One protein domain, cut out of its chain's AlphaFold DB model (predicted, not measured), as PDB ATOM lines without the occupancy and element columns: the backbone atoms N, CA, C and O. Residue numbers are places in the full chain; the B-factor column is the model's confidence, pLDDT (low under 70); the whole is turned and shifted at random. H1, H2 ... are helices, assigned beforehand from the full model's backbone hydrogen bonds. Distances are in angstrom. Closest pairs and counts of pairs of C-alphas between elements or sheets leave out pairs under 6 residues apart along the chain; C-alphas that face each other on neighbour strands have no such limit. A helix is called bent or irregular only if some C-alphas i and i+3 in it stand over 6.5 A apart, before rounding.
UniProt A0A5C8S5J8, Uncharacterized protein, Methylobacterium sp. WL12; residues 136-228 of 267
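What this domain is: This is residues 136 to 228 of the 267 residues of an uncharacterized protein of Methylobacterium sp. WL12 (UniProt A0A5C8S5J8). The longest helix, H4, slants across H2 and H5, and these two make a triangle of roughly aligned helices with the short H1. H2 is in the middle of the domain: H1 folds back along it as a helical hairpin, while the short H3 folds back on the first part of H4 as another. The printed part has 93 residues with five named helices, in the order H1, H2, H3, H4, H5, and no named strand; its class is all helix. It is compact, with a radius of gyration of the C-alphas of 12.7 A, yet only just elongated, spanning 42 by 28 by 19 A.

Where its parts are: H4 holds residues 175 to 196 and measures 30.8 A from C-alpha 175 at (147.389, 138.945, 163.053) to C-alpha 196 at (177.563, 141.120, 157.488). It has a kink of 53 degrees near residue 190 and is irregular: C-alphas 192 and 195 are 9.5 A apart. H5, residues 207 to 226, measures 28.5 A and ends with C-alpha 226 at (138.227, 130.835, 147.920). H2, residues 150 to 163, measures 20.1 A. H1 holds residues 136 to 143, 10.6 A long, and H3 residues 167 to 173, 10.0 A long.

How they stand to each other: H2 is the hub, touching the four other helices. H4 touches it with residues 185 to 192 alone, at a steep tilt of 46 degrees, opposite ways; the closest C-alphas, of Trp 150 and Ala 188, are 5.3 A apart. H4 touches H5 with residues 177 to 184 alone, at a steep tilt of 47 degrees; the closest C-alphas are those of Val 184 and Ala 210, 5.7 A. H5 touches H2 at a shallow tilt of 20 degrees, the same way, closest at the C-alphas of Leu 157 and Leu 214, 6.9 A. The hairpin of H1 and H2 has a shallow tilt of 9 degrees, and the C-alphas of Ser 140 and Ser 156 are its closest, 4.0 A. H1 and H5 are close but not clearly touching: their closest C-alphas, of Ile 137 and Val 218, are 7.0 A apart. In the hairpin of H3 and H4, at a shallow tilt of 10 degrees, the closest C-alphas are those of Met 171 and Ala 178, 5.0 A. H2 and H3 touch only at the corner, and only just, with 3 pairs of C-alphas within 8 A; the closest are those of Leu 161 and Leu 167, 5.7 A. H1 is apart from H3 and H4, and H3 from H5. The helix packing is part aligned, part crossed: leaving out H2 and H3, which touch only at the corner, 3 of the 5 pairs of helices that touch are at a shallow tilt. In H1, H2, H3 and H5 every O i to N i+4 pair is within hydrogen-bond range; in H4, 14 of 18 are.

The domain as a whole: The C-alphas farthest apart are those of Val 196 and Lys 227, 43.0 A. The printed part has no cut and no long link. The mean pLDDT of the printed part is 88.7; residues 146 to 148, 194 to 196 and 228 are under 70.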
ATOM      1  N   PHE A 136     152.183 133.716 142.813       94.12
ATOM      2  CA  PHE A 136     152.892 133.832 144.088       94.12
ATOM      3  C   PHE A 136     152.787 132.549 144.907       94.12
ATOM      4  O   PHE A 136     153.784 132.086 145.470       94.12
ATOM      5  N   ILE A 137     151.594 131.954 144.955       94.00
ATOM      6  CA  ILE A 137     151.374 130.683 145.651       94.00
ATOM      7  C   ILE A 137     152.116 129.559 144.922       94.00
ATOM      8  O   ILE A 137     152.786 128.755 145.571       94.00
ATOM      9  N   ARG A 138     152.074 129.531 143.584       94.31
ATOM     10  CA  ARG A 138     152.805 128.552 142.769       94.31
ATOM     11  C   ARG A 138     154.305 128.605 143.029       94.31
ATOM     12  O   ARG A 138     154.902 127.571 143.322       94.31
ATOM     13  N   THR A 139     154.909 129.794 142.984       92.25
ATOM     14  CA  THR A 139     156.333 129.975 143.304       92.25
ATOM     15  C   THR A 139     156.638 129.523 144.729       92.25
ATOM     16  O   THR A 139     157.595 128.785 144.946       92.25
ATOM     17  N   SER A 140     155.784 129.872 145.695       92.06
ATOM     18  CA  SER A 140     155.943 129.429 147.081       92.06
ATOM     19  C   SER A 140     155.939 127.901 147.229       92.06
ATOM     20  O   SER A 140     156.774 127.372 147.967       92.06
ATOM     21  N   MET A 141     155.052 127.193 146.516       91.38
ATOM     22  CA  MET A 141     154.996 125.723 146.502       91.38
ATOM     23  C   MET A 141     156.246 125.097 145.889       91.38
ATOM     24  O   MET A 141     156.733 124.086 146.391       91.38
ATOM     25  N   GLN A 142     156.750 125.688 144.805       90.00
ATOM     26  CA  GLN A 142     157.942 125.210 144.109       90.00
ATOM     27  C   GLN A 142     159.202 125.406 144.950       90.00
ATOM     28  O   GLN A 142     160.038 124.511 144.996       90.00
ATOM     29  N   ASP A 143     159.318 126.536 145.653       86.75
ATOM     30  CA  ASP A 143     160.448 126.808 146.542       86.75
ATOM     31  C   ASP A 143     160.411 125.936 147.812       86.75
ATOM     32  O   ASP A 143     161.457 125.572 148.340       86.75
ATOM     33  N   LEU A 144     159.230 125.531 148.293       78.38
ATOM     34  CA  LEU A 144     159.049 124.648 149.461       78.38
ATOM     35  C   LEU A 144     159.399 123.174 149.196       78.38
ATOM     36  O   LEU A 144     158.801 122.264 149.775       78.38
ATOM     37  N   GLU A 145     160.385 122.901 148.342       71.31
ATOM     38  CA  GLU A 145     160.847 121.541 148.099       71.31
ATOM     39  C   GLU A 145     161.237 120.796 149.407       71.31
ATOM     40  O   GLU A 145     161.409 121.377 150.469       71.31
ATOM     41  N   ALA A 146     161.380 119.468 149.348       58.03
ATOM     42  CA  ALA A 146     161.364 118.511 150.455       58.03
ATOM     43  C   ALA A 146     162.550 118.676 151.409       58.03
ATOM     44  O   ALA A 146     162.551 118.088 152.487       58.03
ATOM     45  N   PHE A 147     163.527 119.487 151.012       63.47
ATOM     46  CA  PHE A 147     164.709 119.839 151.778       63.47
ATOM     47  C   PHE A 147     164.928 121.352 151.665       63.47
ATOM     48  O   PHE A 147     165.878 121.778 151.008       63.47
ATOM     49  N   PRO A 148     164.018 122.174 152.215       69.81
ATOM     50  CA  PRO A 148     164.130 123.607 152.053       69.81
ATOM     51  C   PRO A 148     165.301 124.081 152.916       69.81
ATOM     52  O   PRO A 148     165.321 123.872 154.130       69.81
ATOM     53  N   ASP A 149     166.290 124.700 152.284       88.25
ATOM     54  CA  ASP A 149     167.268 125.503 153.002       88.25
ATOM     55  C   ASP A 149     166.659 126.874 153.350       88.25
ATOM     56  O   ASP A 149     165.529 127.217 152.980       88.25
ATOM     57  N   TRP A 150     167.406 127.697 154.081       91.25
ATOM     58  CA  TRP A 150     166.931 129.032 154.445       91.25
ATOM     59  C   TRP A 150     166.706 129.957 153.245       91.25
ATOM     60  O   TRP A 150     165.894 130.877 153.342       91.25
ATOM     61  N   ILE A 151     167.370 129.713 152.110       90.44
ATOM     62  CA  ILE A 151     167.180 130.496 150.884       90.44
ATOM     63  C   ILE A 151     165.814 130.167 150.276       90.44
ATOM     64  O   ILE A 151     165.074 131.078 149.907       90.44
ATOM     65  N   ALA A 152     165.465 128.886 150.209       90.06
ATOM     66  CA  ALA A 152     164.170 128.398 149.758       90.06
ATOM     67  C   ALA A 152     163.027 128.901 150.656       90.06
ATOM     68  O   ALA A 152     162.050 129.467 150.161       90.06
ATOM     69  N   ILE A 153     163.188 128.799 151.982       92.88
ATOM     70  CA  ILE A 153     162.240 129.355 152.966       92.88
ATOM     71  C   ILE A 153     162.040 130.852 152.735       92.88
ATOM     72  O   ILE A 153     160.905 131.326 152.698       92.88
ATOM     73  N   TYR A 154     163.135 131.595 152.567       92.88
ATOM     74  CA  TYR A 154     163.085 133.032 152.329       92.88
ATOM     75  C   TYR A 154     162.311 133.374 151.050       92.88
ATOM     76  O   TYR A 154     161.402 134.201 151.090       92.88
ATOM     77  N   LYS A 155     162.648 132.739 149.920       92.44
ATOM     78  CA  LYS A 155     161.997 133.007 148.629       92.44
ATOM     79  C   LYS A 155     160.508 132.680 148.668       92.44
ATOM     80  O   LYS A 155     159.697 133.514 148.265       92.44
ATOM     81  N   SER A 156     160.164 131.528 149.243       93.50
ATOM     82  CA  SER A 156     158.778 131.110 149.424       93.50
ATOM     83  C   SER A 156     157.999 132.112 150.279       93.50
ATOM     84  O   SER A 156     156.904 132.536 149.903       93.50
ATOM     85  N   LEU A 157     158.589 132.563 151.393       94.31
ATOM     86  CA  LEU A 157     157.963 133.560 152.251       94.31
ATOM     87  C   LEU A 157     157.777 134.902 151.536       94.31
ATOM     88  O   LEU A 157     156.709 135.497 151.627       94.31
ATOM     89  N   GLU A 158     158.790 135.392 150.824       94.44
ATOM     90  CA  GLU A 158     158.696 136.656 150.089       94.44
ATOM     91  C   GLU A 158     157.641 136.606 148.981       94.44
ATOM     92  O   GLU A 158     156.929 137.589 148.790       94.44
ATOM     93  N   ALA A 159     157.500 135.478 148.277       94.25
ATOM     94  CA  ALA A 159     156.434 135.295 147.296       94.25
ATOM     95  C   ALA A 159     155.050 135.442 147.954       94.25
ATOM     96  O   ALA A 159     154.245 136.264 147.515       94.25
ATOM     97  N   LEU A 160     154.815 134.745 149.071       93.38
ATOM     98  CA  LEU A 160     153.560 134.841 149.825       93.38
ATOM     99  C   LEU A 160     153.319 136.245 150.388       93.38
ATOM    100  O   LEU A 160     152.203 136.749 150.347       93.38
ATOM    101  N   LEU A 161     154.352 136.910 150.909       94.44
ATOM    102  CA  LEU A 161     154.209 138.268 151.428       94.44
ATOM    103  C   LEU A 161     153.894 139.265 150.310       94.44
ATOM    104  O   LEU A 161     153.084 140.161 150.530       94.44
ATOM    105  N   LYS A 162     154.484 139.119 149.116       94.62
ATOM    106  CA  LYS A 162     154.180 139.978 147.959       94.62
ATOM    107  C   LYS A 162     152.717 139.890 147.541       94.62
ATOM    108  O   LYS A 162     152.134 140.938 147.273       94.62
ATOM    109  N   HIS A 163     152.124 138.694 147.576       93.00
ATOM    110  CA  HIS A 163     150.691 138.504 147.328       93.00
ATOM    111  C   HIS A 163     149.827 139.412 148.231       93.00
ATOM    112  O   HIS A 163     148.824 139.962 147.789       93.00
ATOM    113  N   TRP A 164     150.260 139.658 149.472       92.56
ATOM    114  CA  TRP A 164     149.546 140.479 150.457       92.56
ATOM    115  C   TRP A 164     150.040 141.932 150.572       92.56
ATOM    116  O   TRP A 164     149.739 142.603 151.559       92.56
ATOM    117  N   GLY A 165     150.821 142.445 149.615       92.19
ATOM    118  CA  GLY A 165     151.370 143.810 149.690       92.19
ATOM    119  C   GLY A 165     152.510 143.967 150.711       92.19
ATOM    120  O   GLY A 165     152.741 145.049 151.253       92.19
ATOM    121  N   GLY A 166     153.228 142.880 150.993       93.44
ATOM    122  CA  GLY A 166     154.360 142.818 151.912       93.44
ATOM    123  C   GLY A 166     153.980 142.435 153.346       93.44
ATOM    124  O   GLY A 166     152.830 142.135 153.664       93.44
ATOM    125  N   LEU A 167     154.970 142.472 154.247       92.50
ATOM    126  CA  LEU A 167     154.786 142.073 155.651       92.50
ATOM    127  C   LEU A 167     153.692 142.894 156.347       92.50
ATOM    128  O   LEU A 167     152.893 142.337 157.089       92.50
ATOM    129  N   LYS A 168     153.610 144.202 156.075       92.50
ATOM    130  CA  LYS A 168     152.605 145.077 156.689       92.50
ATOM    131  C   LYS A 168     151.173 144.666 156.318       92.50
ATOM    132  O   LYS A 168     150.338 144.559 157.212       92.50
ATOM    133  N   GLY A 169     150.907 144.410 155.034       92.12
ATOM    134  CA  GLY A 169     149.585 143.973 154.571       92.12
ATOM    135  C   GLY A 169     149.238 142.561 155.050       92.12
ATOM    136  O   GLY A 169     148.123 142.309 155.506       92.12
ATOM    137  N   TYR A 170     150.231 141.669 155.093       92.06
ATOM    138  CA  TYR A 170     150.074 140.359 155.718       92.06
ATOM    139  C   TYR A 170     149.663 140.465 157.194       92.06
ATOM    140  O   TYR A 170     148.672 139.870 157.613       92.06
ATOM    141  N   MET A 171     150.385 141.259 157.991       92.50
ATOM    142  CA  MET A 171     150.126 141.407 159.426       92.50
ATOM    143  C   MET A 171     148.742 141.992 159.723       92.50
ATOM    144  O   MET A 171     148.128 141.597 160.712       92.50
ATOM    145  N   SER A 172     148.237 142.899 158.877       89.69
ATOM    146  CA  SER A 172     146.889 143.452 159.043       89.69
ATOM    147  C   SER A 172     145.789 142.427 158.781       89.69
ATOM    148  O   SER A 172     144.732 142.489 159.400       89.69
ATOM    149  N   LEU A 173     146.032 141.474 157.879       86.69
ATOM    150  CA  LEU A 173     145.037 140.479 157.474       86.69
ATOM    151  C   LEU A 173     145.115 139.195 158.309       86.69
ATOM    152  O   LEU A 173     144.094 138.536 158.516       86.69
ATOM    153  N   MET A 174     146.308 138.851 158.804       89.31
ATOM    154  CA  MET A 174     146.608 137.601 159.512       89.31
ATOM    155  C   MET A 174     147.348 137.851 160.843       89.31
ATOM    156  O   MET A 174     148.486 137.404 161.034       89.31
ATOM    157  N   PRO A 175     146.723 138.555 161.808       87.38
ATOM    158  CA  PRO A 175     147.389 138.945 163.053       87.38
ATOM    159  C   PRO A 175     147.799 137.750 163.927       87.38
ATOM    160  O   PRO A 175     148.783 137.834 164.662       87.38
ATOM    161  N   ALA A 176     147.090 136.619 163.833       87.44
ATOM    162  CA  ALA A 176     147.391 135.423 164.621       87.44
ATOM    163  C   ALA A 176     148.744 134.789 164.240       87.44
ATOM    164  O   ALA A 176     149.461 134.284 165.103       87.44
ATOM    165  N   GLN A 177     149.118 134.843 162.960       88.00
ATOM    166  CA  GLN A 177     150.353 134.257 162.431       88.00
ATOM    167  C   GLN A 177     151.485 135.286 162.291       88.00
ATOM    168  O   GLN A 177     152.651 134.896 162.213       88.00
ATOM    169  N   ALA A 178     151.164 136.583 162.324       89.50
ATOM    170  CA  ALA A 178     152.086 137.704 162.133       89.50
ATOM    171  C   ALA A 178     153.412 137.565 162.900       89.50
ATOM    172  O   ALA A 178     154.481 137.666 162.306       89.50
ATOM    173  N   LYS A 179     153.355 137.274 164.208       91.12
ATOM    174  CA  LYS A 179     154.561 137.144 165.048       91.12
ATOM    175  C   LYS A 179     155.454 135.977 164.633       91.12
ATOM    176  O   LYS A 179     156.674 136.065 164.731       91.12
ATOM    177  N   LEU A 180     154.864 134.854 164.223       91.88
ATOM    178  CA  LEU A 180     155.639 133.702 163.768       91.88
ATOM    179  C   LEU A 180     156.270 133.995 162.405       91.88
ATOM    180  O   LEU A 180     157.454 133.744 162.230       91.88
ATOM    181  N   VAL A 181     155.505 134.579 161.484       93.69
ATOM    182  CA  VAL A 181     155.980 134.945 160.145       93.69
ATOM    183  C   VAL A 181     157.107 135.976 160.195       93.69
ATOM    184  O   VAL A 181     158.108 135.811 159.501       93.69
ATOM    185  N   ASP A 182     156.998 136.988 161.054       94.44
ATOM    186  CA  ASP A 182     158.063 137.972 161.266       94.44
ATOM    187  C   ASP A 182     159.355 137.309 161.780       94.44
ATOM    188  O   ASP A 182     160.429 137.521 161.219       94.44
ATOM    189  N   ARG A 183     159.258 136.394 162.757       94.31
ATOM    190  CA  ARG A 183     160.422 135.627 163.243       94.31
ATOM    191  C   ARG A 183     161.046 134.734 162.171       94.31
ATOM    192  O   ARG A 183     162.274 134.666 162.078       94.31
ATOM    193  N   VAL A 184     160.227 134.070 161.351       95.06
ATOM    194  CA  VAL A 184     160.710 133.280 160.205       95.06
ATOM    195  C   VAL A 184     161.467 134.181 159.237       95.06
ATOM    196  O   VAL A 184     162.584 133.848 158.852       95.06
ATOM    197  N   LYS A 185     160.914 135.352 158.899       94.31
ATOM    198  CA  LYS A 185     161.558 136.317 158.004       94.31
ATOM    199  C   LYS A 185     162.890 136.820 158.554       94.31
ATOM    200  O   LYS A 185     163.869 136.853 157.816       94.31
ATOM    201  N   GLN A 186     162.947 137.181 159.835       93.69
ATOM    202  CA  GLN A 186     164.181 137.625 160.493       93.69
ATOM    203  C   GLN A 186     165.256 136.532 160.467       93.69
ATOM    204  O   GLN A 186     166.392 136.794 160.077       93.69
ATOM    205  N   THR A 187     164.878 135.298 160.808       94.75
ATOM    206  CA  THR A 187     165.795 134.149 160.805       94.75
ATOM    207  C   THR A 187     166.299 133.840 159.396       94.75
ATOM    208  O   THR A 187     167.501 133.701 159.181       94.75
ATOM    209  N   ALA A 188     165.402 133.816 158.409       92.94
ATOM    210  CA  ALA A 188     165.754 133.559 157.020       92.94
ATOM    211  C   ALA A 188     166.640 134.672 156.424       92.94
ATOM    212  O   ALA A 188     167.598 134.375 155.713       92.94
ATOM    213  N   ASN A 189     166.382 135.942 156.762       91.69
ATOM    214  CA  ASN A 189     167.236 137.070 156.379       91.69
ATOM    215  C   ASN A 189     168.642 136.949 156.966       91.69
ATOM    216  O   ASN A 189     169.618 137.122 156.234       91.69
ATOM    217  N   TRP A 190     168.753 136.622 158.256       92.69
ATOM    218  CA  TRP A 190     170.048 136.406 158.892       92.69
ATOM    219  C   TRP A 190     170.828 135.285 158.195       92.69
ATOM    220  O   TRP A 190     171.984 135.478 157.842       92.69
ATOM    221  N   HIS A 191     170.192 134.149 157.899       90.88
ATOM    222  CA  HIS A 191     170.851 133.053 157.182       90.88
ATOM    223  C   HIS A 191     171.228 133.400 155.735       90.88
ATOM    224  O   HIS A 191     172.269 132.958 155.256       90.88
ATOM    225  N   ARG A 192     170.402 134.183 155.031       86.62
ATOM    226  CA  ARG A 192     170.658 134.585 153.640       86.62
ATOM    227  C   ARG A 192     171.825 135.560 153.521       86.62
ATOM    228  O   ARG A 192     172.591 135.478 152.565       86.62
ATOM    229  N   HIS A 193     171.917 136.506 154.447       84.88
ATOM    230  CA  HIS A 193     172.886 137.598 154.379       84.88
ATOM    231  C   HIS A 193     174.100 137.383 155.296       84.88
ATOM    232  O   HIS A 193     175.100 138.083 155.145       84.88
ATOM    233  N   ALA A 194     174.031 136.392 156.196       69.69
ATOM    234  CA  ALA A 194     174.984 136.124 157.270       69.69
ATOM    235  C   ALA A 194     175.351 137.396 158.071       69.69
ATOM    236  O   ALA A 194     174.774 138.468 157.886       69.69
ATOM    237  N   SER A 195     176.300 137.289 159.003       56.75
ATOM    238  CA  SER A 195     176.690 138.310 159.999       56.75
ATOM    239  C   SER A 195     177.166 139.667 159.453       56.75
ATOM    240  O   SER A 195     177.638 140.500 160.219       56.75
ATOM    241  N   VAL A 196     177.106 139.889 158.140       68.06
ATOM    242  CA  VAL A 196     177.563 141.120 157.488       68.06
ATOM    243  C   VAL A 196     176.531 142.242 157.628       68.06
ATOM    244  O   VAL A 196     176.912 143.407 157.682       68.06
ATOM    245  N   GLN A 197     175.236 141.908 157.685       78.69
ATOM    246  CA  GLN A 197     174.167 142.912 157.582       78.69
ATOM    247  C   GLN A 197     173.140 142.877 158.719       78.69
ATOM    248  O   GLN A 197     172.466 143.880 158.950       78.69
ATOM    249  N   TYR A 198     173.008 141.753 159.427       80.44
ATOM    250  CA  TYR A 198     171.976 141.583 160.448       80.44
ATOM    251  C   TYR A 198     172.518 140.912 161.706       80.44
ATOM    252  O   TYR A 198     173.275 139.940 161.630       80.44
ATOM    253  N   ASP A 199     172.053 141.397 162.855       85.00
ATOM    254  CA  ASP A 199     172.245 140.728 164.137       85.00
ATOM    255  C   ASP A 199     171.532 139.375 164.156       85.00
ATOM    256  O   ASP A 199     170.500 139.171 163.505       85.00
ATOM    257  N   TYR A 200     172.073 138.445 164.945       86.50
ATOM    258  CA  TYR A 200     171.409 137.171 165.182       86.50
ATOM    259  C   TYR A 200     170.048 137.411 165.862       86.50
ATOM    260  O   TYR A 200     169.983 138.131 166.865       86.50
ATOM    261  N   PRO A 201     168.947 136.830 165.355       89.75
ATOM    262  CA  PRO A 201     167.628 137.034 165.941       89.75
ATOM    263  C   PRO A 201     167.582 136.501 167.378       89.75
ATOM    264  O   PRO A 201     168.071 135.415 167.668       89.75
ATOM    265  N   LYS A 202     166.928 137.235 168.288       90.12
ATOM    266  CA  LYS A 202     166.799 136.837 169.708       90.12
ATOM    267  C   LYS A 202     166.068 135.504 169.898       90.12
ATOM    268  O   LYS A 202     166.312 134.788 170.863       90.12
ATOM    269  N   HIS A 203     165.148 135.201 168.989       92.19
ATOM    270  CA  HIS A 203     164.330 133.993 169.000       92.19
ATOM    271  C   HIS A 203     164.352 133.369 167.601       92.19
ATOM    272  O   HIS A 203     163.377 133.539 166.859       92.19
ATOM    273  N   PRO A 204     165.466 132.715 167.217       94.00
ATOM    274  CA  PRO A 204     165.562 132.032 165.935       94.00
ATOM    275  C   PRO A 204     164.513 130.921 165.868       94.00
ATOM    276  O   PRO A 204     164.122 130.356 166.891       94.00
ATOM    277  N   VAL A 205     164.071 130.606 164.659       95.44
ATOM    278  CA  VAL A 205     163.205 129.451 164.400       95.44
ATOM    279  C   VAL A 205     163.982 128.372 163.654       95.44
ATOM    280  O   VAL A 205     164.946 128.659 162.949       95.44
ATOM    281  N   THR A 206     163.572 127.123 163.814       94.00
ATOM    282  CA  THR A 206     164.107 125.979 163.061       94.00
ATOM    283  C   THR A 206     163.535 125.930 161.639       94.00
ATOM    284  O   THR A 206     162.517 126.563 161.338       94.00
ATOM    285  N   ILE A 207     164.168 125.152 160.753       91.69
ATOM    286  CA  ILE A 207     163.670 124.907 159.387       91.69
ATOM    287  C   ILE A 207     162.282 124.257 159.435       91.69
ATOM    288  O   ILE A 207     161.385 124.639 158.686       91.69
ATOM    289  N   GLU A 208     162.067 123.316 160.350       90.00
ATOM    290  CA  GLU A 208     160.802 122.609 160.536       90.00
ATOM    291  C   GLU A 208     159.686 123.544 161.021       90.00
ATOM    292  O   GLU A 208     158.561 123.479 160.512       90.00
ATOM    293  N   GLU A 209     159.984 124.445 161.963       91.75
ATOM    294  CA  GLU A 209     159.046 125.479 162.414       91.75
ATOM    295  C   GLU A 209     158.713 126.458 161.290       91.75
ATOM    296  O   GLU A 209     157.539 126.771 161.079       91.75
ATOM    297  N   ALA A 210     159.719 126.901 160.531       93.25
ATOM    298  CA  ALA A 210     159.531 127.778 159.383       93.25
ATOM    299  C   ALA A 210     158.683 127.114 158.293       93.25
ATOM    300  O   ALA A 210     157.726 127.716 157.803       93.25
ATOM    301  N   ARG A 211     158.951 125.845 157.973       90.38
ATOM    302  CA  ARG A 211     158.152 125.065 157.021       90.38
ATOM    303  C   ARG A 211     156.712 124.925 157.502       90.38
ATOM    304  O   ARG A 211     155.778 125.136 156.735       90.38
ATOM    305  N   THR A 212     156.517 124.615 158.781       90.19
ATOM    306  CA  THR A 212     155.182 124.509 159.386       90.19
ATOM    307  C   THR A 212     154.436 125.841 159.339       90.19
ATOM    308  O   THR A 212     153.239 125.868 159.048       90.19
ATOM    309  N   ALA A 213     155.128 126.955 159.588       92.12
ATOM    310  CA  ALA A 213     154.561 128.290 159.461       92.12
ATOM    311  C   ALA A 213     154.128 128.567 158.016       92.12
ATOM    312  O   ALA A 213     152.980 128.942 157.799       92.12
ATOM    313  N   LEU A 214     154.997 128.309 157.035       92.50
ATOM    314  CA  LEU A 214     154.706 128.539 155.618       92.50
ATOM    315  C   LEU A 214     153.516 127.717 155.120       92.50
ATOM    316  O   LEU A 214     152.639 128.272 154.462       92.50
ATOM    317  N   LYS A 215     153.403 126.442 155.514       91.75
ATOM    318  CA  LYS A 215     152.217 125.620 155.209       91.75
ATOM    319  C   LYS A 215     150.928 126.271 155.718       91.75
ATOM    320  O   LYS A 215     149.945 126.342 154.986       91.75
ATOM    321  N   LYS A 216     150.936 126.808 156.944       90.56
ATOM    322  CA  LYS A 216     149.783 127.537 157.503       90.56
ATOM    323  C   LYS A 216     149.486 128.818 156.726       90.56
ATOM    324  O   LYS A 216     148.319 129.102 156.483       90.56
ATOM    325  N   VAL A 217     150.515 129.570 156.323       91.81
ATOM    326  CA  VAL A 217     150.344 130.784 155.507       91.81
ATOM    327  C   VAL A 217     149.689 130.458 154.168       91.81
ATOM    328  O   VAL A 217     148.769 131.160 153.758       91.81
ATOM    329  N   VAL A 218     150.123 129.388 153.507       92.50
ATOM    330  CA  VAL A 218     149.570 128.938 152.221       92.50
ATOM    331  C   VAL A 218     148.104 128.551 152.370       92.50
ATOM    332  O   VAL A 218     147.264 129.045 151.622       92.50
ATOM    333  N   LEU A 219     147.789 127.699 153.353       91.88
ATOM    334  CA  LEU A 219     146.418 127.253 153.609       91.88
ATOM    335  C   LEU A 219     145.488 128.436 153.896       91.88
ATOM    336  O   LEU A 219     144.411 128.530 153.316       91.88
ATOM    337  N   GLU A 220     145.919 129.368 154.746       90.31
ATOM    338  CA  GLU A 220     145.154 130.577 155.058       90.31
ATOM    339  C   GLU A 220     144.985 131.480 153.828       90.31
ATOM    340  O   GLU A 220     143.909 132.040 153.611       90.31
ATOM    341  N   THR A 221     146.022 131.583 152.990       90.88
ATOM    342  CA  THR A 221     145.978 132.377 151.756       90.88
ATOM    343  C   THR A 221     144.924 131.825 150.797       90.88
ATOM    344  O   THR A 221     144.028 132.556 150.379       90.88
ATOM    345  N   ILE A 222     144.950 130.518 150.537       91.06
ATOM    346  CA  ILE A 222     143.975 129.845 149.667       91.06
ATOM    347  C   ILE A 222     142.560 129.916 150.255       91.06
ATOM    348  O   ILE A 222     141.597 130.192 149.537       91.06
ATOM    349  N   ASN A 223     142.406 129.738 151.571       90.38
ATOM    350  CA  ASN A 223     141.104 129.854 152.232       90.38
ATOM    351  C   ASN A 223     140.471 131.239 152.036       90.38
ATOM    352  O   ASN A 223     139.259 131.338 151.867       90.38
ATOM    353  N   ARG A 224     141.271 132.307 152.020       88.06
ATOM    354  CA  ARG A 224     140.767 133.673 151.815       88.06
ATOM    355  C   ARG A 224     140.462 134.002 150.365       88.06
ATOM    356  O   ARG A 224     139.527 134.757 150.120       88.06
ATOM    357  N   ILE A 225     141.217 133.440 149.424       88.50
ATOM    358  CA  ILE A 225     140.936 133.589 147.990       88.50
ATOM    359  C   ILE A 225     139.638 132.851 147.630       88.50
ATOM    360  O   ILE A 225     138.795 133.393 146.921       88.50
ATOM    361  N   THR A 226     139.440 131.641 148.164       84.88
ATOM    362  CA  THR A 226     138.227 130.835 147.920       84.88
ATOM    363  C   THR A 226     136.985 131.342 148.619       84.88
ATOM    364  O   THR A 226     135.884 131.264 148.076       84.88
ATOM    365  N   LYS A 227     137.143 131.789 149.862       80.31
ATOM    366  CA  LYS A 227     136.066 132.304 150.697       80.31
ATOM    367  C   LYS A 227     136.405 133.757 150.987       80.31
ATOM    368  O   LYS A 227     136.797 134.053 152.122       80.31
ATOM    369  N   PRO A 228     136.302 134.656 149.984       66.62
ATOM    370  CA  PRO A 228     136.457 136.074 150.251       66.62
ATOM    371  C   PRO A 228     135.494 136.384 151.385       66.62
ATOM    372  O   PRO A 228     134.326 135.994 151.311       66.62
TER     373      PRO A 228